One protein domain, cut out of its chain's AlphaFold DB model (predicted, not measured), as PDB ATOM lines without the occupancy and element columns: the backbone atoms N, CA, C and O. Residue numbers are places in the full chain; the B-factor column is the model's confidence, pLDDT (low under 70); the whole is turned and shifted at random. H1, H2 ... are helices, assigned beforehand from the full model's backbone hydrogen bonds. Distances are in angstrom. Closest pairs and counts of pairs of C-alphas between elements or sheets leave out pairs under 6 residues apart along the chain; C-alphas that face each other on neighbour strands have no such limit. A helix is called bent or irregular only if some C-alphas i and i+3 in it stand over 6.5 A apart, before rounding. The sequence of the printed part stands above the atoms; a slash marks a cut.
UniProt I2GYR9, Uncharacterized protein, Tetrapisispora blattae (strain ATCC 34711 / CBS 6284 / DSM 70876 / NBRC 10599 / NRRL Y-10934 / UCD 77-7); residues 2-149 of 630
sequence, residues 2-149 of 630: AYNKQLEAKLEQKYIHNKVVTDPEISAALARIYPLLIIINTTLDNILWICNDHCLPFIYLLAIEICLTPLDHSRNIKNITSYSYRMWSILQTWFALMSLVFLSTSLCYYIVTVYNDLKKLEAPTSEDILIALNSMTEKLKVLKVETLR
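AT A GLANCE: This is residues 2 to 149 of the 630 residues of an uncharacterized protein of Tetrapisispora blattae (strain ATCC 34711 / CBS 6284 / DSM 70876 / NBRC 10599 / NRRL Y-10934 / UCD 77-7) (UniProt I2GYR9). The long helix H5 and H3, which packs on residues 89 to 103 of H5, make a long arm with little H4 near its tip; at the other end H1, bent H2 and H6 spread openly. There H6 and H2b lie side by side, and H1 meets H6 near their ends as a V, its residues 2 to 12 sticking out. The printed part has 148 residues with six named helices, H1 to H6, no named strand: all helix, only just extended, close to loose, with a radius of gyration of the C-alphas of 22.4 A and spans of 71 by 41 by 26 A.

HOW THE PARTS SIT: H5, residues 83 to 120, touches H3, residues 55 to 73, at a steep tilt of 40 degrees, opposite ways; their closest C-alphas, Cys 67 and Ala 96, are 4.2 A apart. H2, residues 24 to 47, is one helix by its hydrogen bonds but bent, C-alphas 32 and 35 being 7.1 A apart; its arms are H2a, residues 24 to 32, and H2b, residues 35 to 47. H5 touches H2b with residues 111 to 118 alone, closest at C-alphas Tyr 115 and Pro 35, 6.2 A. H6, residues 126 to 148, touches H2b at 33 degrees, only just shallow, closest at C-alphas Met 136 and Asn 41, 5.3 A. H1, residues 2 to 22, only just touches H6, with 3 pairs of C-alphas within 8 A, closest at Val 21 and Ser 126, 6.9 A. H4, residues 76 to 79, touches no helix. Every O i to N i+4 pair is within hydrogen-bond range in H1, H2a, H2b, H5 and H6, and 11 of 15 in H3; H4 is too short for one.

IN THESE COORDINATES: H1 begins at C-alpha 2 (-37.965, -16.704, -20.469) and H6 ends at C-alpha 148 (-17.131, -8.097, -14.836). H5 measures 54.9 A, H6 31.8 A, H1 30.4 A and H3 28.1 A.

THE WHOLE: The C-alphas farthest apart, Asn 4 and Thr 81, are 72.9 A apart. The printed part has no cut and no long link. The pLDDT is under 70 at residues 2, 20, 73 to 80 and 148 to 149.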
ATOM      1  N   ALA A   2     -37.794 -18.028 -21.098       64.88
ATOM      2  CA  ALA A   2     -37.965 -16.704 -20.469       64.88
ATOM      3  C   ALA A   2     -39.175 -16.591 -19.510       64.88
ATOM      4  O   ALA A   2     -39.052 -15.999 -18.442       64.88
ATOM      5  N   TYR A   3     -40.311 -17.212 -19.850       73.06
ATOM      6  CA  TYR A   3     -41.519 -17.205 -19.012       73.06
ATOM      7  C   TYR A   3     -41.315 -17.902 -17.655       73.06
ATOM      8  O   TYR A   3     -41.655 -17.342 -16.619       73.06
ATOM      9  N   ASN A   4     -40.679 -19.079 -17.642       78.44
ATOM     10  CA  ASN A   4     -40.401 -19.810 -16.398       78.44
ATOM     11  C   ASN A   4     -39.447 -19.025 -15.490       78.44
ATOM     12  O   ASN A   4     -39.680 -18.944 -14.292       78.44
ATOM     13  N   LYS A   5     -38.445 -18.353 -16.073       77.56
ATOM     14  CA  LYS A   5     -37.515 -17.496 -15.326       77.56
ATOM     15  C   LYS A   5     -38.214 -16.279 -14.706       77.56
ATOM     16  O   LYS A   5     -37.889 -15.877 -13.594       77.56
ATOM     17  N   GLN A   6     -39.194 -15.700 -15.405       75.44
ATOM     18  CA  GLN A   6     -40.032 -14.631 -14.849       75.44
ATOM     19  C   GLN A   6     -40.953 -15.134 -13.733       75.44
ATOM     20  O   GLN A   6     -41.184 -14.415 -12.763       75.44
ATOM     21  N   LEU A   7     -41.484 -16.351 -13.861       78.69
ATOM     22  CA  LEU A   7     -42.350 -16.950 -12.851       78.69
ATOM     23  C   LEU A   7     -41.574 -17.295 -11.572       78.69
ATOM     24  O   LEU A   7     -42.037 -16.964 -10.484       78.69
ATOM     25  N   GLU A   8     -40.385 -17.886 -11.702       82.19
ATOM     26  CA  GLU A   8     -39.473 -18.152 -10.582       82.19
ATOM     27  C   GLU A   8     -39.103 -16.858  -9.851       82.19
ATOM     28  O   GLU A   8     -39.277 -16.777  -8.640       82.19
ATOM     29  N   ALA A   9     -38.735 -15.799 -10.583       77.25
ATOM     30  CA  ALA A   9     -38.438 -14.497  -9.983       77.25
ATOM     31  C   ALA A   9     -39.638 -13.908  -9.215       77.25
ATOM     32  O   ALA A   9     -39.473 -13.363  -8.124       77.25
ATOM     33  N   LYS A  10     -40.864 -14.047  -9.745       77.94
ATOM     34  CA  LYS A  10     -42.085 -13.605  -9.050       77.94
ATOM     35  C   LYS A  10     -42.372 -14.424  -7.790       77.94
ATOM     36  O   LYS A  10     -42.840 -13.864  -6.799       77.94
ATOM     37  N   LEU A  11     -42.115 -15.731  -7.813       81.00
ATOM     38  CA  LEU A  11     -42.309 -16.607  -6.657       81.00
ATOM     39  C   LEU A  11     -41.269 -16.340  -5.565       81.00
ATOM     40  O   LEU A  11     -41.642 -16.250  -4.397       81.00
ATOM     41  N   GLU A  12     -40.005 -16.132  -5.936       79.25
ATOM     42  CA  GLU A  12     -38.948 -15.725  -5.004       79.25
ATOM     43  C   GLU A  12     -39.260 -14.371  -4.363       79.25
ATOM     44  O   GLU A  12     -39.178 -14.240  -3.143       79.25
ATOM     45  N   GLN A  13     -39.711 -13.384  -5.146       75.88
ATOM     46  CA  GLN A  13     -40.143 -12.091  -4.608       75.88
ATOM     47  C   GLN A  13     -41.303 -12.237  -3.620       75.88
ATOM     48  O   GLN A  13     -41.276 -11.632  -2.550       75.88
ATOM     49  N   LYS A  14     -42.300 -13.068  -3.939       77.75
ATOM     50  CA  LYS A  14     -43.445 -13.311  -3.054       77.75
ATOM     51  C   LYS A  14     -43.038 -14.033  -1.766       77.75
ATOM     52  O   LYS A  14     -43.560 -13.719  -0.700       77.75
ATOM     53  N   TYR A  15     -42.089 -14.966  -1.848       78.88
ATOM     54  CA  TYR A  15     -41.538 -15.667  -0.688       78.88
ATOM     55  C   TYR A  15     -40.729 -14.730   0.218       78.88
ATOM     56  O   TYR A  15     -40.935 -14.726   1.431       78.88
ATOM     57  N   ILE A  16     -39.855 -13.901  -0.363       73.69
ATOM     58  CA  ILE A  16     -39.065 -12.907   0.378       73.69
ATOM     59  C   ILE A  16     -39.990 -11.887   1.040       73.69
ATOM     60  O   ILE A  16     -39.818 -11.603   2.221       73.69
ATOM     61  N   HIS A  17     -40.996 -11.386   0.319       74.62
ATOM     62  CA  HIS A  17     -41.972 -10.451   0.870       74.62
ATOM     63  C   HIS A  17     -42.710 -11.053   2.070       74.62
ATOM     64  O   HIS A  17     -42.708 -10.453   3.139       74.62
ATOM     65  N   ASN A  18     -43.239 -12.276   1.944       74.94
ATOM     66  CA  ASN A  18     -43.881 -12.951   3.072       74.94
ATOM     67  C   ASN A  18     -42.925 -13.120   4.257       74.94
ATOM     68  O   ASN A  18     -43.304 -12.800   5.373       74.94
ATOM     69  N   LYS A  19     -41.683 -13.559   4.027       72.56
ATOM     70  CA  LYS A  19     -40.712 -13.791   5.104       72.56
ATOM     71  C   LYS A  19     -40.298 -12.505   5.830       72.56
ATOM     72  O   LYS A  19     -40.176 -12.497   7.050       72.56
ATOM     73  N   VAL A  20     -40.093 -11.416   5.088       66.81
ATOM     74  CA  VAL A  20     -39.745 -10.100   5.651       66.81
ATOM     75  C   VAL A  20     -40.910  -9.516   6.451       66.81
ATOM     76  O   VAL A  20     -40.688  -8.863   7.466       66.81
ATOM     77  N   VAL A  21     -42.147  -9.768   6.017       71.75
ATOM     78  CA  VAL A  21     -43.355  -9.311   6.713       71.75
ATOM     79  C   VAL A  21     -43.650 -10.154   7.962       71.75
ATOM     80  O   VAL A  21     -44.184  -9.620   8.930       71.75
ATOM     81  N   THR A  22     -43.302 -11.446   7.978       70.75
ATOM     82  CA  THR A  22     -43.674 -12.352   9.078       70.75
ATOM     83  C   THR A  22     -42.741 -12.317  10.285       70.75
ATOM     84  O   THR A  22     -43.215 -12.555  11.392       70.75
ATOM     85  N   ASP A  23     -41.450 -12.017  10.107       81.75
ATOM     86  CA  ASP A  23     -40.478 -12.041  11.208       81.75
ATOM     87  C   ASP A  23     -40.240 -10.624  11.776       81.75
ATOM     88  O   ASP A  23     -39.527  -9.818  11.161       81.75
ATOM     89  N   PRO A  24     -40.782 -10.287  12.966       81.00
ATOM     90  CA  PRO A  24     -40.707  -8.931  13.519       81.00
ATOM     91  C   PRO A  24     -39.271  -8.494  13.842       81.00
ATOM     92  O   PRO A  24     -38.950  -7.312  13.734       81.00
ATOM     93  N   GLU A  25     -38.381  -9.433  14.180       86.75
ATOM     94  CA  GLU A  25     -36.959  -9.151  14.414       86.75
ATOM     95  C   GLU A  25     -36.235  -8.735  13.128       86.75
ATOM     96  O   GLU A  25     -35.451  -7.783  13.135       86.75
ATOM     97  N   ILE A  26     -36.538  -9.405  12.008       84.38
ATOM     98  CA  ILE A  26     -35.966  -9.086  10.696       84.38
ATOM     99  C   ILE A  26     -36.486  -7.729  10.231       84.38
ATOM    100  O   ILE A  26     -35.694  -6.896   9.796       84.38
ATOM    101  N   SER A  27     -37.790  -7.479  10.380       81.88
ATOM    102  CA  SER A  27     -38.407  -6.193  10.046       81.88
ATOM    103  C   SER A  27     -37.801  -5.037  10.858       81.88
ATOM    104  O   SER A  27     -37.394  -4.020  10.294       81.88
ATOM    105  N   ALA A  28     -37.609  -5.220  12.171       85.00
ATOM    106  CA  ALA A  28     -36.973  -4.222  13.032       85.00
ATOM    107  C   ALA A  28     -35.493  -3.980  12.680       85.00
ATOM    108  O   ALA A  28     -35.026  -2.837  12.708       85.00
ATOM    109  N   ALA A  29     -34.741  -5.031  12.334       88.00
ATOM    110  CA  ALA A  29     -33.360  -4.901  11.877       88.00
ATOM    111  C   ALA A  29     -33.275  -4.162  10.529       88.00
ATOM    112  O   ALA A  29     -32.447  -3.263  10.372       88.00
ATOM    113  N   LEU A  30     -34.163  -4.480   9.582       85.62
ATOM    114  CA  LEU A  30     -34.253  -3.814   8.279       85.62
ATOM    115  C   LEU A  30     -34.601  -2.330   8.421       85.62
ATOM    116  O   LEU A  30     -33.954  -1.497   7.788       85.62
ATOM    117  N   ALA A  31     -35.549  -1.987   9.296       88.25
ATOM    118  CA  ALA A  31     -35.917  -0.599   9.566       88.25
ATOM    119  C   ALA A  31     -34.728   0.224  10.102       88.25
ATOM    120  O   ALA A  31     -34.563   1.385   9.733       88.25
ATOM    121  N   ARG A  32     -33.844  -0.381  10.912       90.44
ATOM    122  CA  ARG A  32     -32.609   0.271  11.396       90.44
ATOM    123  C   ARG A  32     -31.549   0.441  10.307       90.44
ATOM    124  O   ARG A  32     -30.781   1.397  10.355       90.44
ATOM    125  N   ILE A  33     -31.490  -0.480   9.345       91.81
ATOM    126  CA  ILE A  33     -30.536  -0.442   8.222       91.81
ATOM    127  C   ILE A  33     -31.030   0.480   7.097       91.81
ATOM    128  O   ILE A  33     -30.225   0.966   6.304       91.81
ATOM    129  N   TYR A  34     -32.327   0.781   7.042       94.00
ATOM    130  CA  TYR A  34     -32.941   1.559   5.967       94.00
ATOM    131  C   TYR A  34     -32.253   2.905   5.641       94.00
ATOM    132  O   TYR A  34     -32.011   3.154   4.458       94.00
ATOM    133  N   PRO A  35     -31.827   3.744   6.612       94.62
ATOM    134  CA  PRO A  35     -31.066   4.959   6.301       94.62
ATOM    135  C   PRO A  35     -29.767   4.671   5.536       94.62
ATOM    136  O   PRO A  35     -29.447   5.345   4.559       94.62
ATOM    137  N   LEU A  36     -29.032   3.633   5.948       93.94
ATOM    138  CA  LEU A  36     -27.801   3.200   5.287       93.94
ATOM    139  C   LEU A  36     -28.101   2.670   3.882       93.94
ATOM    140  O   LEU A  36     -27.350   2.951   2.950       93.94
ATOM    141  N   LEU A  37     -29.220   1.962   3.712       94.25
ATOM    142  CA  LEU A  37     -29.670   1.469   2.415       94.25
ATOM    143  C   LEU A  37     -29.942   2.618   1.435       94.25
ATOM    144  O   LEU A  37     -29.477   2.561   0.300       94.25
ATOM    145  N   ILE A  38     -30.622   3.683   1.878       95.50
ATOM    146  CA  ILE A  38     -30.853   4.888   1.064       95.50
ATOM    147  C   ILE A  38     -29.527   5.557   0.689       95.50
ATOM    148  O   ILE A  38     -29.334   5.922  -0.475       95.50
ATOM    149  N   ILE A  39     -28.605   5.682   1.650       95.75
ATOM    150  CA  ILE A  39     -27.286   6.279   1.413       95.75
ATOM    151  C   ILE A  39     -26.529   5.480   0.348       95.75
ATOM    152  O   ILE A  39     -26.079   6.064  -0.634       95.75
ATOM    153  N   ILE A  40     -26.434   4.152   0.488       95.06
ATOM    154  CA  ILE A  40     -25.748   3.300  -0.497       95.06
ATOM    155  C   ILE A  40     -26.447   3.341  -1.856       95.06
ATOM    156  O   ILE A  40     -25.796   3.405  -2.895       95.06
ATOM    157  N   ASN A  41     -27.777   3.313  -1.876       94.94
ATOM    158  CA  ASN A  41     -28.529   3.353  -3.121       94.94
ATOM    159  C   ASN A  41     -28.268   4.655  -3.898       94.94
ATOM    160  O   ASN A  41     -28.085   4.619  -5.114       94.94
ATOM    161  N   THR A  42     -28.176   5.779  -3.186       93.94
ATOM    162  CA  THR A  42     -27.899   7.098  -3.774       93.94
ATOM    163  C   THR A  42     -26.433   7.248  -4.182       93.94
ATOM    164  O   THR A  42     -26.138   7.827  -5.227       93.94
ATOM    165  N   THR A  43     -25.482   6.700  -3.416       92.31
ATOM    166  CA  THR A  43     -24.073   6.692  -3.846       92.31
ATOM    167  C   THR A  43     -23.878   5.842  -5.096       92.31
ATOM    168  O   THR A  43     -23.138   6.254  -5.987       92.31
ATOM    169  N   LEU A  44     -24.583   4.712  -5.220       92.94
ATOM    170  CA  LEU A  44     -24.596   3.909  -6.443       92.94
ATOM    171  C   LEU A  44     -25.185   4.674  -7.634       92.94
ATOM    172  O   LEU A  44     -24.644   4.553  -8.728       92.94
ATOM    173  N   ASP A  45     -26.225   5.492  -7.441       92.81
ATOM    174  CA  ASP A  45     -26.762   6.345  -8.514       92.81
ATOM    175  C   ASP A  45     -25.738   7.351  -9.031       92.81
ATOM    176  O   ASP A  45     -25.611   7.531 -10.244       92.81
ATOM    177  N   ASN A  46     -24.967   7.958  -8.126       91.62
ATOM    178  CA  ASN A  46     -23.896   8.881  -8.493       91.62
ATOM    179  C   ASN A  46     -22.725   8.159  -9.183       91.62
ATOM    180  O   ASN A  46     -22.199   8.664 -10.170       91.62
ATOM    181  N   ILE A  47     -22.335   6.968  -8.708       89.88
ATOM    182  CA  ILE A  47     -21.257   6.159  -9.313       89.88
ATOM    183  C   ILE A  47     -21.646   5.675 -10.713       89.88
ATOM    184  O   ILE A  47     -20.822   5.698 -11.624       89.88
ATOM    185  N   LEU A  48     -22.895   5.241 -10.892       90.56
ATOM    186  CA  LEU A  48     -23.405   4.739 -12.167       90.56
ATOM    187  C   LEU A  48     -23.888   5.857 -13.104       90.56
ATOM    188  O   LEU A  48     -24.288   5.560 -14.226       90.56
ATOM    189  N   TRP A  49     -23.864   7.124 -12.668       92.38
ATOM    190  CA  TRP A  49     -24.393   8.276 -13.413       92.38
ATOM    191  C   TRP A  49     -25.880   8.126 -13.812       92.38
ATOM    192  O   TRP A  49     -26.312   8.648 -14.840       92.38
ATOM    193  N   ILE A  50     -26.671   7.421 -12.992       90.12
ATOM    194  CA  ILE A  50     -28.115   7.180 -13.207       90.12
ATOM    195  C   ILE A  50     -28.969   8.293 -12.570       90.12
ATOM    196  O   ILE A  50     -30.176   8.370 -12.788       90.12
ATOM    197  N   CYS A  51     -28.360   9.187 -11.790       88.06
ATOM    198  CA  CYS A  51     -29.066  10.300 -11.166       88.06
ATOM    199  C   CYS A  51     -29.689  11.260 -12.201       88.06
ATOM    200  O   CYS A  51     -29.130  11.510 -13.269       88.06
ATOM    201  N   ASN A  52     -30.839  11.842 -11.844       86.88
ATOM    202  CA  ASN A  52     -31.555  12.809 -12.687       86.88
ATOM    203  C   ASN A  52     -30.754  14.100 -12.910       86.88
ATOM    204  O   ASN A  52     -30.871  14.735 -13.955       86.88
ATOM    205  N   ASP A  53     -29.954  14.492 -11.918       89.44
ATOM    206  CA  ASP A  53     -29.069  15.645 -12.006       89.44
ATOM    207  C   ASP A  53     -27.665  15.190 -12.406       89.44
ATOM    208  O   ASP A  53     -26.863  14.766 -11.572       89.44
ATOM    209  N   HIS A  54     -27.364  15.262 -13.700       85.06
ATOM    210  CA  HIS A  54     -26.045  14.912 -14.227       85.06
ATOM    211  C   HIS A  54     -24.947  15.909 -13.830       85.06
ATOM    212  O   HIS A  54     -23.763  15.572 -13.909       85.06
ATOM    213  N   CYS A  55     -25.308  17.120 -13.398       90.38
ATOM    214  CA  CYS A  55     -24.338  18.117 -12.964       90.38
ATOM    215  C   CYS A  55     -23.727  17.732 -11.613       90.38
ATOM    216  O   CYS A  55     -22.548  17.994 -11.385       90.38
ATOM    217  N   LEU A  56     -24.484  17.066 -10.736       89.88
ATOM    218  CA  LEU A  56     -24.022  16.733  -9.389       89.88
ATOM    219  C   LEU A  56     -22.835  15.738  -9.370       89.88
ATOM    220  O   LEU A  56     -21.805  16.084  -8.783       89.88
ATOM    221  N   PRO A  57     -22.872  14.562 -10.042       90.50
ATOM    222  CA  PRO A  57     -21.699  13.686 -10.141       90.50
ATOM    223  C   PRO A  57     -20.512  14.361 -10.822       90.50
ATOM    224  O   PRO A  57     -19.368  14.110 -10.450       90.50
ATOM    225  N   PHE A  58     -20.770  15.240 -11.795       90.06
ATOM    226  CA  PHE A  58     -19.720  15.999 -12.466       90.06
ATOM    227  C   PHE A  58     -19.026  16.986 -11.515       90.06
ATOM    228  O   PHE A  58     -17.798  17.050 -11.492       90.06
ATOM    229  N   ILE A  59     -19.784  17.700 -10.676       92.81
ATOM    230  CA  ILE A  59     -19.233  18.582  -9.636       92.81
ATOM    231  C   ILE A  59     -18.418  17.770  -8.624       92.81
ATOM    232  O   ILE A  59     -17.309  18.175  -8.276       92.81
ATOM    233  N   TYR A  60     -18.918  16.610  -8.182       92.19
ATOM    234  CA  TYR A  60     -18.158  15.729  -7.291       92.19
ATOM    235  C   TYR A  60     -16.866  15.231  -7.935       92.19
ATOM    236  O   TYR A  60     -15.829  15.209  -7.276       92.19
ATOM    237  N   LEU A  61     -16.895  14.901  -9.224       91.50
ATOM    238  CA  LEU A  61     -15.709  14.500  -9.967       91.50
ATOM    239  C   LEU A  61     -14.684  15.638 -10.037       91.50
ATOM    240  O   LEU A  61     -13.514  15.411  -9.739       91.50
ATOM    241  N   LEU A  62     -15.109  16.863 -10.364       92.44
ATOM    242  CA  LEU A  62     -14.229  18.039 -10.371       92.44
ATOM    243  C   LEU A  62     -13.634  18.321  -8.988       92.44
ATOM    244  O   LEU A  62     -12.453  18.641  -8.874       92.44
ATOM    245  N   ALA A  63     -14.433  18.180  -7.933       93.56
ATOM    246  CA  ALA A  63     -13.965  18.350  -6.566       93.56
ATOM    247  C   ALA A  63     -12.912  17.289  -6.193       93.56
ATOM    248  O   ALA A  63     -11.841  17.621  -5.683       93.56
ATOM    249  N   ILE A  64     -13.160  16.018  -6.522       92.00
ATOM    250  CA  ILE A  64     -12.189  14.931  -6.321       92.00
ATOM    251  C   ILE A  64     -10.901  15.212  -7.104       92.00
ATOM    252  O   ILE A  64      -9.806  15.068  -6.570       92.00
ATOM    253  N   GLU A  65     -11.012  15.682  -8.344       90.44
ATOM    254  CA  GLU A  65      -9.870  16.012  -9.195       90.44
ATOM    255  C   GLU A  65      -9.002  17.148  -8.622       90.44
ATOM    256  O   GLU A  65      -7.768  17.067  -8.588       90.44
ATOM    257  N   ILE A  66      -9.640  18.203  -8.114       92.25
ATOM    258  CA  ILE A  66      -8.950  19.298  -7.424       92.25
ATOM    259  C   ILE A  66      -8.292  18.772  -6.140       92.25
ATOM    260  O   ILE A  66      -7.137  19.104  -5.873       92.25
ATOM    261  N   CYS A  67      -8.962  17.887  -5.394       91.50
ATOM    262  CA  CYS A  67      -8.419  17.256  -4.189       91.50
ATOM    263  C   CYS A  67      -7.176  16.389  -4.465       91.50
ATOM    264  O   CYS A  67      -6.276  16.324  -3.628       91.50
ATOM    265  N   LEU A  68      -7.095  15.739  -5.630       87.75
ATOM    266  CA  LEU A  68      -5.952  14.900  -6.012       87.75
ATOM    267  C   LEU A  68      -4.746  15.709  -6.523       87.75
ATOM    268  O   LEU A  68      -3.638  15.182  -6.589       87.75
ATOM    269  N   THR A  69      -4.925  16.987  -6.863       85.31
ATOM    270  CA  THR A  69      -3.880  17.817  -7.491       85.31
ATOM    271  C   THR A  69      -2.650  18.090  -6.599       85.31
ATOM    272  O   THR A  69      -1.533  17.995  -7.110       85.31
ATOM    273  N   PRO A  70      -2.758  18.379  -5.286       82.94
ATOM    274  CA  PRO A  70      -1.581  18.638  -4.445       82.94
ATOM    275  C   PRO A  70      -0.712  17.405  -4.184       82.94
ATOM    276  O   PRO A  70       0.476  17.556  -3.891       82.94
ATOM    277  N   LEU A  71      -1.275  16.195  -4.304       74.12
ATOM    278  CA  LEU A  71      -0.517  14.945  -4.162       74.12
ATOM    279  C   LEU A  71       0.585  14.828  -5.234       74.12
ATOM    280  O   LEU A  71       1.647  14.292  -4.938       74.12
ATOM    281  N   ASP A  72       0.363  15.397  -6.425       71.06
ATOM    282  CA  ASP A  72       1.330  15.491  -7.542       71.06
ATOM    283  C   ASP A  72       2.384  16.599  -7.309       71.06
ATOM    284  O   ASP A  72       3.495  16.599  -7.837       71.06
ATOM    285  N   HIS A  73       2.056  17.594  -6.483       69.62
ATOM    286  CA  HIS A  73       2.916  18.760  -6.307       69.62
ATOM    287  C   HIS A  73       4.033  18.531  -5.273       69.62
ATOM    288  O   HIS A  73       5.140  19.047  -5.434       69.62
ATOM    289  N   SER A  74       3.781  17.740  -4.221       64.38
ATOM    290  CA  SER A  74       4.686  17.580  -3.066       64.38
ATOM    291  C   SER A  74       6.094  17.060  -3.425       64.38
ATOM    292  O   SER A  74       7.076  17.413  -2.768       64.38
ATOM    293  N   ARG A  75       6.242  16.274  -4.501       62.12
ATOM    294  CA  ARG A  75       7.515  15.624  -4.865       62.12
ATOM    295  C   ARG A  75       8.403  16.453  -5.800       62.12
ATOM    296  O   ARG A  75       9.627  16.325  -5.741       62.12
ATOM    297  N   ASN A  76       7.813  17.354  -6.591       62.31
ATOM    298  CA  ASN A  76       8.517  18.228  -7.545       62.31
ATOM    299  C   ASN A  76       9.165  19.476  -6.907       62.31
ATOM    300  O   ASN A  76       9.939  20.178  -7.557       62.31
ATOM    301  N   ILE A  77       8.908  19.740  -5.621       62.75
ATOM    302  CA  ILE A  77       9.408  20.927  -4.897       62.75
ATOM    303  C   ILE A  77      10.945  20.953  -4.778       62.75
ATOM    304  O   ILE A  77      11.530  22.016  -4.574       62.75
ATOM    305  N   LYS A  78      11.635  19.817  -4.945       64.62
ATOM    306  CA  LYS A  78      13.090  19.741  -4.725       64.62
ATOM    307  C   LYS A  78      13.942  20.479  -5.768       64.62
ATOM    308  O   LYS A  78      15.086  20.785  -5.458       64.62
ATOM    309  N   ASN A  79      13.403  20.817  -6.946       61.88
ATOM    310  CA  ASN A  79      14.221  21.283  -8.078       61.88
ATOM    311  C   ASN A  79      13.905  22.698  -8.606       61.88
ATOM    312  O   ASN A  79      14.519  23.112  -9.586       61.88
ATOM    313  N   ILE A  80      12.977  23.461  -8.008       65.94
ATOM    314  CA  ILE A  80      12.543  24.760  -8.565       65.94
ATOM    315  C   ILE A  80      12.607  25.865  -7.499       65.94
ATOM    316  O   ILE A  80      11.841  25.883  -6.537       65.94
ATOM    317  N   THR A  81      13.524  26.818  -7.684       70.69
ATOM    318  CA  THR A  81      13.754  27.981  -6.801       70.69
ATOM    319  C   THR A  81      12.879  29.197  -7.129       70.69
ATOM    320  O   THR A  81      12.962  30.219  -6.449       70.69
ATOM    321  N   SER A  82      12.010  29.118  -8.139       80.62
ATOM    322  CA  SER A  82      11.181  30.248  -8.570       80.62
ATOM    323  C   SER A  82      10.030  30.535  -7.592       80.62
ATOM    324  O   SER A  82       9.167  29.692  -7.352       80.62
ATOM    325  N   TYR A  83       9.971  31.766  -7.073       80.62
ATOM    326  CA  TYR A  83       8.946  32.243  -6.130       80.62
ATOM    327  C   TYR A  83       7.502  32.085  -6.648       80.62
ATOM    328  O   TYR A  83       6.609  31.695  -5.898       80.62
ATOM    329  N   SER A  84       7.279  32.304  -7.950       81.88
ATOM    330  CA  SER A  84       5.962  32.154  -8.594       81.88
ATOM    331  C   SER A  84       5.381  30.736  -8.450       81.88
ATOM    332  O   SER A  84       4.195  30.576  -8.162       81.88
ATOM    333  N   TYR A  85       6.224  29.701  -8.543       81.56
ATOM    334  CA  TYR A  85       5.796  28.304  -8.422       81.56
ATOM    335  C   TYR A  85       5.341  27.957  -6.998       81.56
ATOM    336  O   TYR A  85       4.368  27.227  -6.808       81.56
ATOM    337  N   ARG A  86       6.003  28.534  -5.984       79.62
ATOM    338  CA  ARG A  86       5.621  28.351  -4.575       79.62
ATOM    339  C   ARG A  86       4.242  28.941  -4.284       79.62
ATOM    340  O   ARG A  86       3.449  28.297  -3.610       79.62
ATOM    341  N   MET A  87       3.931  30.116  -4.830       84.94
ATOM    342  CA  MET A  87       2.605  30.724  -4.654       84.94
ATOM    343  C   MET A  87       1.499  29.906  -5.322       84.94
ATOM    344  O   MET A  87       0.463  29.658  -4.709       84.94
ATOM    345  N   TRP A  88       1.738  29.409  -6.539       87.31
ATOM    346  CA  TRP A  88       0.794  28.522  -7.223       87.31
ATOM    347  C   TRP A  88       0.528  27.229  -6.434       87.31
ATOM    348  O   TRP A  88      -0.619  26.817  -6.292       87.31
ATOM    349  N   SER A  89       1.568  26.635  -5.842       84.81
ATOM    350  CA  SER A  89       1.462  25.462  -4.963       84.81
ATOM    351  C   SER A  89       0.550  25.682  -3.756       84.81
ATOM    352  O   SER A  89      -0.306  24.850  -3.437       84.81
ATOM    353  N   ILE A  90       0.727  26.826  -3.089       88.38
ATOM    354  CA  ILE A  90      -0.055  27.202  -1.910       88.38
ATOM    355  C   ILE A  90      -1.522  27.370  -2.307       88.38
ATOM    356  O   ILE A  90      -2.396  26.811  -1.647       88.38
ATOM    357  N   LEU A  91      -1.792  28.060  -3.421       91.06
ATOM    358  CA  LEU A  91      -3.148  28.218  -3.950       91.06
ATOM    359  C   LEU A  91      -3.783  26.868  -4.306       91.06
ATOM    360  O   LEU A  91      -4.917  26.611  -3.912       91.06
ATOM    361  N   GLN A  92      -3.063  25.977  -4.993       89.94
ATOM    362  CA  GLN A  92      -3.565  24.639  -5.331       89.94
ATOM    363  C   GLN A  92      -3.880  23.800  -4.087       89.94
ATOM    364  O   GLN A  92      -4.928  23.159  -4.024       89.94
ATOM    365  N   THR A  93      -2.997  23.823  -3.086       89.44
ATOM    366  CA  THR A  93      -3.201  23.110  -1.817       89.44
ATOM    367  C   THR A  93      -4.401  23.673  -1.059       89.44
ATOM    368  O   THR A  93      -5.196  22.910  -0.514       89.44
ATOM    369  N   TRP A  94      -4.581  24.995  -1.079       94.31
ATOM    370  CA  TRP A  94      -5.750  25.647  -0.501       94.31
ATOM    371  C   TRP A  94      -7.044  25.230  -1.211       94.31
ATOM    372  O   TRP A  94      -7.980  24.793  -0.546       94.31
ATOM    373  N   PHE A  95      -7.089  25.265  -2.548       94.56
ATOM    374  CA  PHE A  95      -8.259  24.813  -3.314       94.56
ATOM    375  C   PHE A  95      -8.596  23.344  -3.052       94.56
ATOM    376  O   PHE A  95      -9.766  23.000  -2.898       94.56
ATOM    377  N   ALA A  96      -7.589  22.480  -2.956       93.88
ATOM    378  CA  ALA A  96      -7.784  21.076  -2.627       93.88
ATOM    379  C   ALA A  96      -8.326  20.867  -1.213       93.88
ATOM    380  O   ALA A  96      -9.246  20.074  -1.033       93.88
ATOM    381  N   LEU A  97      -7.816  21.605  -0.222       94.31
ATOM    382  CA  LEU A  97      -8.333  21.556   1.143       94.31
ATOM    383  C   LEU A  97      -9.788  22.039   1.197       94.31
ATOM    384  O   LEU A  97     -10.630  21.366   1.784       94.31
ATOM    385  N   MET A  98     -10.100  23.162   0.544       95.75
ATOM    386  CA  MET A  98     -11.469  23.686   0.463       95.75
ATOM    387  C   MET A  98     -12.402  22.691  -0.226       95.75
ATOM    388  O   MET A  98     -13.523  22.474   0.229       95.75
ATOM    389  N   SER A  99     -11.926  22.034  -1.283       96.62
ATOM    390  CA  SER A  99     -12.676  21.000  -1.989       96.62
ATOM    391  C   SER A  99     -12.907  19.750  -1.130       96.62
ATOM    392  O   SER A  99     -14.021  19.231  -1.089       96.62
ATOM    393  N   LEU A 100     -11.903  19.311  -0.366       95.06
ATOM    394  CA  LEU A 100     -12.025  18.195   0.573       95.06
ATOM    395  C   LEU A 100     -13.007  18.508   1.710       95.06
ATOM    396  O   LEU A 100     -13.833  17.663   2.062       95.06
ATOM    397  N   VAL A 101     -12.943  19.719   2.272       96.56
ATOM    398  CA  VAL A 101     -13.886  20.191   3.296       96.56
ATOM    399  C   VAL A 101     -15.296  20.262   2.722       96.56
ATOM    400  O   VAL A 101     -16.235  19.807   3.373       96.56
ATOM    401  N   PHE A 102     -15.454  20.759   1.495       96.00
ATOM    402  CA  PHE A 102     -16.736  20.783   0.799       96.00
ATOM    403  C   PHE A 102     -17.302  19.371   0.591       96.00
ATOM    404  O   PHE A 102     -18.445  19.124   0.969       96.00
ATOM    405  N   LEU A 103     -16.508  18.426   0.076       95.31
ATOM    406  CA  LEU A 103     -16.919  17.029  -0.118       95.31
ATOM    407  C   LEU A 103     -17.304  16.358   1.204       95.31
ATOM    408  O   LEU A 103     -18.356  15.728   1.298       95.31
ATOM    409  N   SER A 104     -16.481  16.534   2.239       95.50
ATOM    410  CA  SER A 104     -16.727  15.957   3.565       95.50
ATOM    411  C   SER A 104     -17.984  16.547   4.203       95.50
ATOM    412  O   SER A 104     -18.813  15.816   4.734       95.50
ATOM    413  N   THR A 105     -18.170  17.866   4.101       96.38
ATOM    414  CA  THR A 105     -19.356  18.553   4.627       96.38
ATOM    415  C   THR A 105     -20.603  18.168   3.843       96.38
ATOM    416  O   THR A 105     -21.637  17.934   4.455       96.38
ATOM    417  N   SER A 106     -20.518  18.038   2.516       95.44
ATOM    418  CA  SER A 106     -21.623  17.569   1.674       95.44
ATOM    419  C   SER A 106     -22.040  16.143   2.046       95.44
ATOM    420  O   SER A 106     -23.231  15.891   2.223       95.44
ATOM    421  N   LEU A 107     -21.077  15.240   2.259       94.75
ATOM    422  CA  LEU A 107     -21.339  13.869   2.700       94.75
ATOM    423  C   LEU A 107     -21.980  13.836   4.094       94.75
ATOM    424  O   LEU A 107     -23.017  13.201   4.279       94.75
ATOM    425  N   CYS A 108     -21.398  14.542   5.066       96.62
ATOM    426  CA  CYS A 108     -21.939  14.623   6.422       96.62
ATOM    427  C   CYS A 108     -23.336  15.251   6.436       96.62
ATOM    428  O   CYS A 108     -24.235  14.718   7.080       96.62
ATOM    429  N   TYR A 109     -23.537  16.346   5.700       96.44
ATOM    430  CA  TYR A 109     -24.832  17.008   5.566       96.44
ATOM    431  C   TYR A 109     -25.873  16.059   4.978       96.44
ATOM    432  O   TYR A 109     -26.973  15.965   5.515       96.44
ATOM    433  N   TYR A 110     -25.522  15.314   3.930       95.12
ATOM    434  CA  TYR A 110     -26.415  14.332   3.327       95.12
ATOM    435  C   TYR A 110     -26.788  13.217   4.316       95.12
ATOM    436  O   TYR A 110     -27.972  12.961   4.517       95.12
ATOM    437  N   ILE A 111     -25.809  12.614   5.002       95.56
ATOM    438  CA  ILE A 111     -26.054  11.561   6.006       95.56
ATOM    439  C   ILE A 111     -26.960  12.077   7.133       95.56
ATOM    440  O   ILE A 111     -27.941  11.426   7.493       95.56
ATOM    441  N   VAL A 112     -26.652  13.258   7.678       96.50
ATOM    442  CA  VAL A 112     -27.427  13.879   8.761       96.50
ATOM    443  C   VAL A 112     -28.841  14.223   8.297       96.50
ATOM    444  O   VAL A 112     -29.793  13.992   9.039       96.50
ATOM    445  N   THR A 113     -28.996  14.738   7.077       96.62
ATOM    446  CA  THR A 113     -30.302  15.080   6.499       96.62
ATOM    447  C   THR A 113     -31.152  13.830   6.308       96.62
ATOM    448  O   THR A 113     -32.258  13.787   6.831       96.62
ATOM    449  N   VAL A 114     -30.610  12.767   5.698       95.50
ATOM    450  CA  VAL A 114     -31.315  11.480   5.544       95.50
ATOM    451  C   VAL A 114     -31.768  10.938   6.901       95.50
ATOM    452  O   VAL A 114     -32.919  10.535   7.054       95.50
ATOM    453  N   TYR A 115     -30.898  10.962   7.912       94.81
ATOM    454  CA  TYR A 115     -31.248  10.457   9.239       94.81
ATOM    455  C   TYR A 115     -32.317  11.315   9.937       94.81
ATOM    456  O   TYR A 115     -33.234  10.786  10.566       94.81
ATOM    457  N   ASN A 116     -32.222  12.641   9.820       94.19
ATOM    458  CA  ASN A 116     -33.186  13.567  10.411       94.19
ATOM    459  C   ASN A 116     -34.552  13.500   9.727       94.19
ATOM    460  O   ASN A 116     -35.572  13.559  10.415       94.19
ATOM    461  N   ASP A 117     -34.580  13.362   8.405       93.88
ATOM    462  CA  ASP A 117     -35.817  13.265   7.639       93.88
ATOM    463  C   ASP A 117     -36.532  11.949   7.947       93.88
ATOM    464  O   ASP A 117     -37.721  11.961   8.249       93.88
ATOM    465  N   LEU A 118     -35.797  10.835   8.028       92.12
ATOM    466  CA  LEU A 118     -36.357   9.537   8.425       92.12
ATOM    467  C   LEU A 118     -36.861   9.506   9.872       92.12
ATOM    468  O   LEU A 118     -37.740   8.714  10.192       92.12
ATOM    469  N   LYS A 119     -36.331  10.360  10.755       90.06
ATOM    470  CA  LYS A 119     -36.830  10.492  12.132       90.06
ATOM    471  C   LYS A 119     -38.119  11.318  12.219       90.06
ATOM    472  O   LYS A 119     -38.888  11.136  13.158       90.06
ATOM    473  N   LYS A 120     -38.315  12.270  11.300       90.50
ATOM    474  CA  LYS A 120     -39.508  13.137  11.247       90.50
ATOM    475  C   LYS A 120     -40.661  12.497  10.481       90.50
ATOM    476  O   LYS A 120     -41.814  12.814  10.759       90.50
ATOM    477  N   LEU A 121     -40.338  11.670   9.494       85.19
ATOM    478  CA  LEU A 121     -41.304  10.931   8.698       85.19
ATOM    479  C   LEU A 121     -41.829   9.713   9.466       85.19
ATOM    480  O   LEU A 121     -41.259   9.287  10.471       85.19
ATOM    481  N   GLU A 122     -42.949   9.176   8.989       85.44
ATOM    482  CA  GLU A 122     -43.468   7.894   9.457       85.44
ATOM    483  C   GLU A 122     -42.402   6.797   9.291       85.44
ATOM    484  O   GLU A 122     -41.547   6.871   8.402       85.44
ATOM    485  N   ALA A 123     -42.427   5.793  10.175       84.19
ATOM    486  CA  ALA A 123     -41.510   4.665  10.082       84.19
ATOM    487  C   ALA A 123     -41.605   4.026   8.682       84.19
ATOM    488  O   ALA A 123     -42.713   3.883   8.161       84.19
ATOM    489  N   PRO A 124     -40.472   3.640   8.065       87.62
ATOM    490  CA  PRO A 124     -40.479   3.121   6.706       87.62
ATOM    491  C   PRO A 124     -41.336   1.861   6.630       87.62
ATOM    492  O   PRO A 124     -41.217   0.966   7.474       87.62
ATOM    493  N   THR A 125     -42.186   1.779   5.608       89.50
ATOM    494  CA  THR A 125     -42.976   0.571   5.388       89.50
ATOM    495  C   THR A 125     -42.063  -0.564   4.920       89.50
ATOM    496  O   THR A 125     -40.998  -0.344   4.336       89.50
ATOM    497  N   SER A 126     -42.463  -1.813   5.160       86.38
ATOM    498  CA  SER A 126     -41.715  -2.978   4.666       86.38
ATOM    499  C   SER A 126     -41.591  -2.983   3.136       86.38
ATOM    500  O   SER A 126     -40.595  -3.473   2.599       86.38
ATOM    501  N   GLU A 127     -42.570  -2.403   2.438       88.00
ATOM    502  CA  GLU A 127     -42.570  -2.235   0.986       88.00
ATOM    503  C   GLU A 127     -41.478  -1.259   0.529       88.00
ATOM    504  O   GLU A 127     -40.712  -1.603  -0.372       88.00
ATOM    505  N   ASP A 128     -41.327  -0.110   1.196       91.12
ATOM    506  CA  ASP A 128     -40.279   0.875   0.878       91.12
ATOM    507  C   ASP A 128     -38.878   0.270   1.016       91.12
ATOM    508  O   ASP A 128     -38.012   0.439   0.149       91.12
ATOM    509  N   ILE A 129     -38.664  -0.503   2.086       91.19
ATOM    510  CA  ILE A 129     -37.388  -1.179   2.336       91.19
ATOM    511  C   ILE A 129     -37.113  -2.218   1.243       91.19
ATOM    512  O   ILE A 129     -35.992  -2.296   0.730       91.19
ATOM    513  N   LEU A 130     -38.123  -3.001   0.852       89.50
ATOM    514  CA  LEU A 130     -37.988  -4.011  -0.197       89.50
ATOM    515  C   LEU A 130     -37.686  -3.374  -1.560       89.50
ATOM    516  O   LEU A 130     -36.827  -3.872  -2.290       89.50
ATOM    517  N   ILE A 131     -38.350  -2.264  -1.893       90.69
ATOM    518  CA  ILE A 131     -38.110  -1.510  -3.128       90.69
ATOM    519  C   ILE A 131     -36.673  -0.981  -3.153       90.69
ATOM    520  O   ILE A 131     -35.967  -1.178  -4.146       90.69
ATOM    521  N   ALA A 132     -36.209  -0.369  -2.061       91.75
ATOM    522  CA  ALA A 132     -34.844   0.138  -1.951       91.75
ATOM    523  C   ALA A 132     -33.798  -0.987  -2.066       91.75
ATOM    524  O   ALA A 132     -32.808  -0.841  -2.786       91.75
ATOM    525  N   LEU A 133     -34.036  -2.139  -1.428       90.94
ATOM    526  CA  LEU A 133     -33.129  -3.288  -1.472       90.94
ATOM    527  C   LEU A 133     -33.068  -3.908  -2.870       90.94
ATOM    528  O   LEU A 133     -31.985  -4.247  -3.356       90.94
ATOM    529  N   ASN A 134     -34.219  -4.046  -3.529       91.44
ATOM    530  CA  ASN A 134     -34.288  -4.565  -4.887       91.44
ATOM    531  C   ASN A 134     -33.591  -3.611  -5.866       91.44
ATOM    532  O   ASN A 134     -32.786  -4.053  -6.680       91.44
ATOM    533  N   SER A 135     -33.811  -2.299  -5.725       93.56
ATOM    534  CA  SER A 135     -33.124  -1.269  -6.514       93.56
ATOM    535  C   SER A 135     -31.602  -1.336  -6.340       93.56
ATOM    536  O   SER A 135     -30.872  -1.437  -7.327       93.56
ATOM    537  N   MET A 136     -31.114  -1.401  -5.097       94.94
ATOM    538  CA  MET A 136     -29.687  -1.575  -4.802       94.94
ATOM    539  C   MET A 136     -29.135  -2.873  -5.404       94.94
ATOM    540  O   MET A 136     -28.055  -2.876  -5.993       94.94
ATOM    541  N   THR A 137     -29.872  -3.978  -5.280       93.19
ATOM    542  CA  THR A 137     -29.461  -5.286  -5.805       93.19
ATOM    543  C   THR A 137     -29.348  -5.264  -7.326       93.19
ATOM    544  O   THR A 137     -28.366  -5.766  -7.868       93.19
ATOM    545  N   GLU A 138     -30.307  -4.657  -8.025       93.12
ATOM    546  CA  GLU A 138     -30.253  -4.502  -9.478       93.12
ATOM    547  C   GLU A 138     -29.096  -3.592  -9.907       93.12
ATOM    548  O   GLU A 138     -28.344  -3.961 -10.806       93.12
ATOM    549  N   LYS A 139     -28.846  -2.475  -9.213       94.25
ATOM    550  CA  LYS A 139     -27.686  -1.604  -9.487       94.25
ATOM    551  C   LYS A 139     -26.355  -2.319  -9.263       94.25
ATOM    552  O   LYS A 139     -25.456  -2.212 -10.092       94.25
ATOM    553  N   LEU A 140     -26.228  -3.105  -8.193       91.38
ATOM    554  CA  LEU A 140     -25.042  -3.929  -7.945       91.38
ATOM    555  C   LEU A 140     -24.883  -5.041  -8.983       91.38
ATOM    556  O   LEU A 140     -23.757  -5.355  -9.364       91.38
ATOM    557  N   LYS A 141     -25.981  -5.631  -9.469       89.19
ATOM    558  CA  LYS A 141     -25.940  -6.575 -10.593       89.19
ATOM    559  C   LYS A 141     -25.485  -5.879 -11.867       89.19
ATOM    560  O   LYS A 141     -24.646  -6.449 -12.550       89.19
ATOM    561  N   VAL A 142     -25.981  -4.680 -12.173       88.50
ATOM    562  CA  VAL A 142     -25.526  -3.884 -13.324       88.50
ATOM    563  C   VAL A 142     -24.044  -3.569 -13.186       88.50
ATOM    564  O   VAL A 142     -23.299  -3.871 -14.105       88.50
ATOM    565  N   LEU A 143     -23.585  -3.093 -12.026       86.62
ATOM    566  CA  LEU A 143     -22.168  -2.843 -11.762       86.62
ATOM    567  C   LEU A 143     -21.337  -4.121 -11.939       86.62
ATOM    568  O   LEU A 143     -20.354  -4.136 -12.669       86.62
ATOM    569  N   LYS A 144     -21.770  -5.240 -11.350       86.38
ATOM    570  CA  LYS A 144     -21.120  -6.546 -11.514       86.38
ATOM    571  C   LYS A 144     -21.066  -6.950 -12.984       86.38
ATOM    572  O   LYS A 144     -20.031  -7.393 -13.459       86.38
ATOM    573  N   VAL A 145     -22.178  -6.828 -13.698       83.12
ATOM    574  CA  VAL A 145     -22.284  -7.203 -15.104       83.12
ATOM    575  C   VAL A 145     -21.440  -6.273 -15.956       83.12
ATOM    576  O   VAL A 145     -20.759  -6.779 -16.813       83.12
ATOM    577  N   GLU A 146     -21.406  -4.964 -15.747       79.94
ATOM    578  CA  GLU A 146     -20.627  -4.038 -16.576       79.94
ATOM    579  C   GLU A 146     -19.131  -4.086 -16.266       79.94
ATOM    580  O   GLU A 146     -18.316  -4.138 -17.186       79.94
ATOM    581  N   THR A 147     -18.755  -4.146 -14.989       76.81
ATOM    582  CA  THR A 147     -17.353  -4.240 -14.567       76.81
ATOM    583  C   THR A 147     -16.776  -5.639 -14.816       76.81
ATOM    584  O   THR A 147     -15.586  -5.767 -15.098       76.81
ATOM    585  N   LEU A 148     -17.592  -6.702 -14.748       69.81
ATOM    586  CA  LEU A 148     -17.131  -8.097 -14.836       69.81
ATOM    587  C   LEU A 148     -17.729  -8.888 -16.019       69.81
ATOM    588  O   LEU A 148     -17.587 -10.114 -16.034       69.81
ATOM    589  N   ARG A 149     -18.349  -8.247 -17.033       57.19
ATOM    590  CA  ARG A 149     -19.128  -8.920 -18.116       57.19
ATOM    591  C   ARG A 149     -18.404  -9.973 -18.942       57.19
ATOM    592  O   ARG A 149     -19.051 -10.672 -19.709       57.19
TER     593      ARG A 149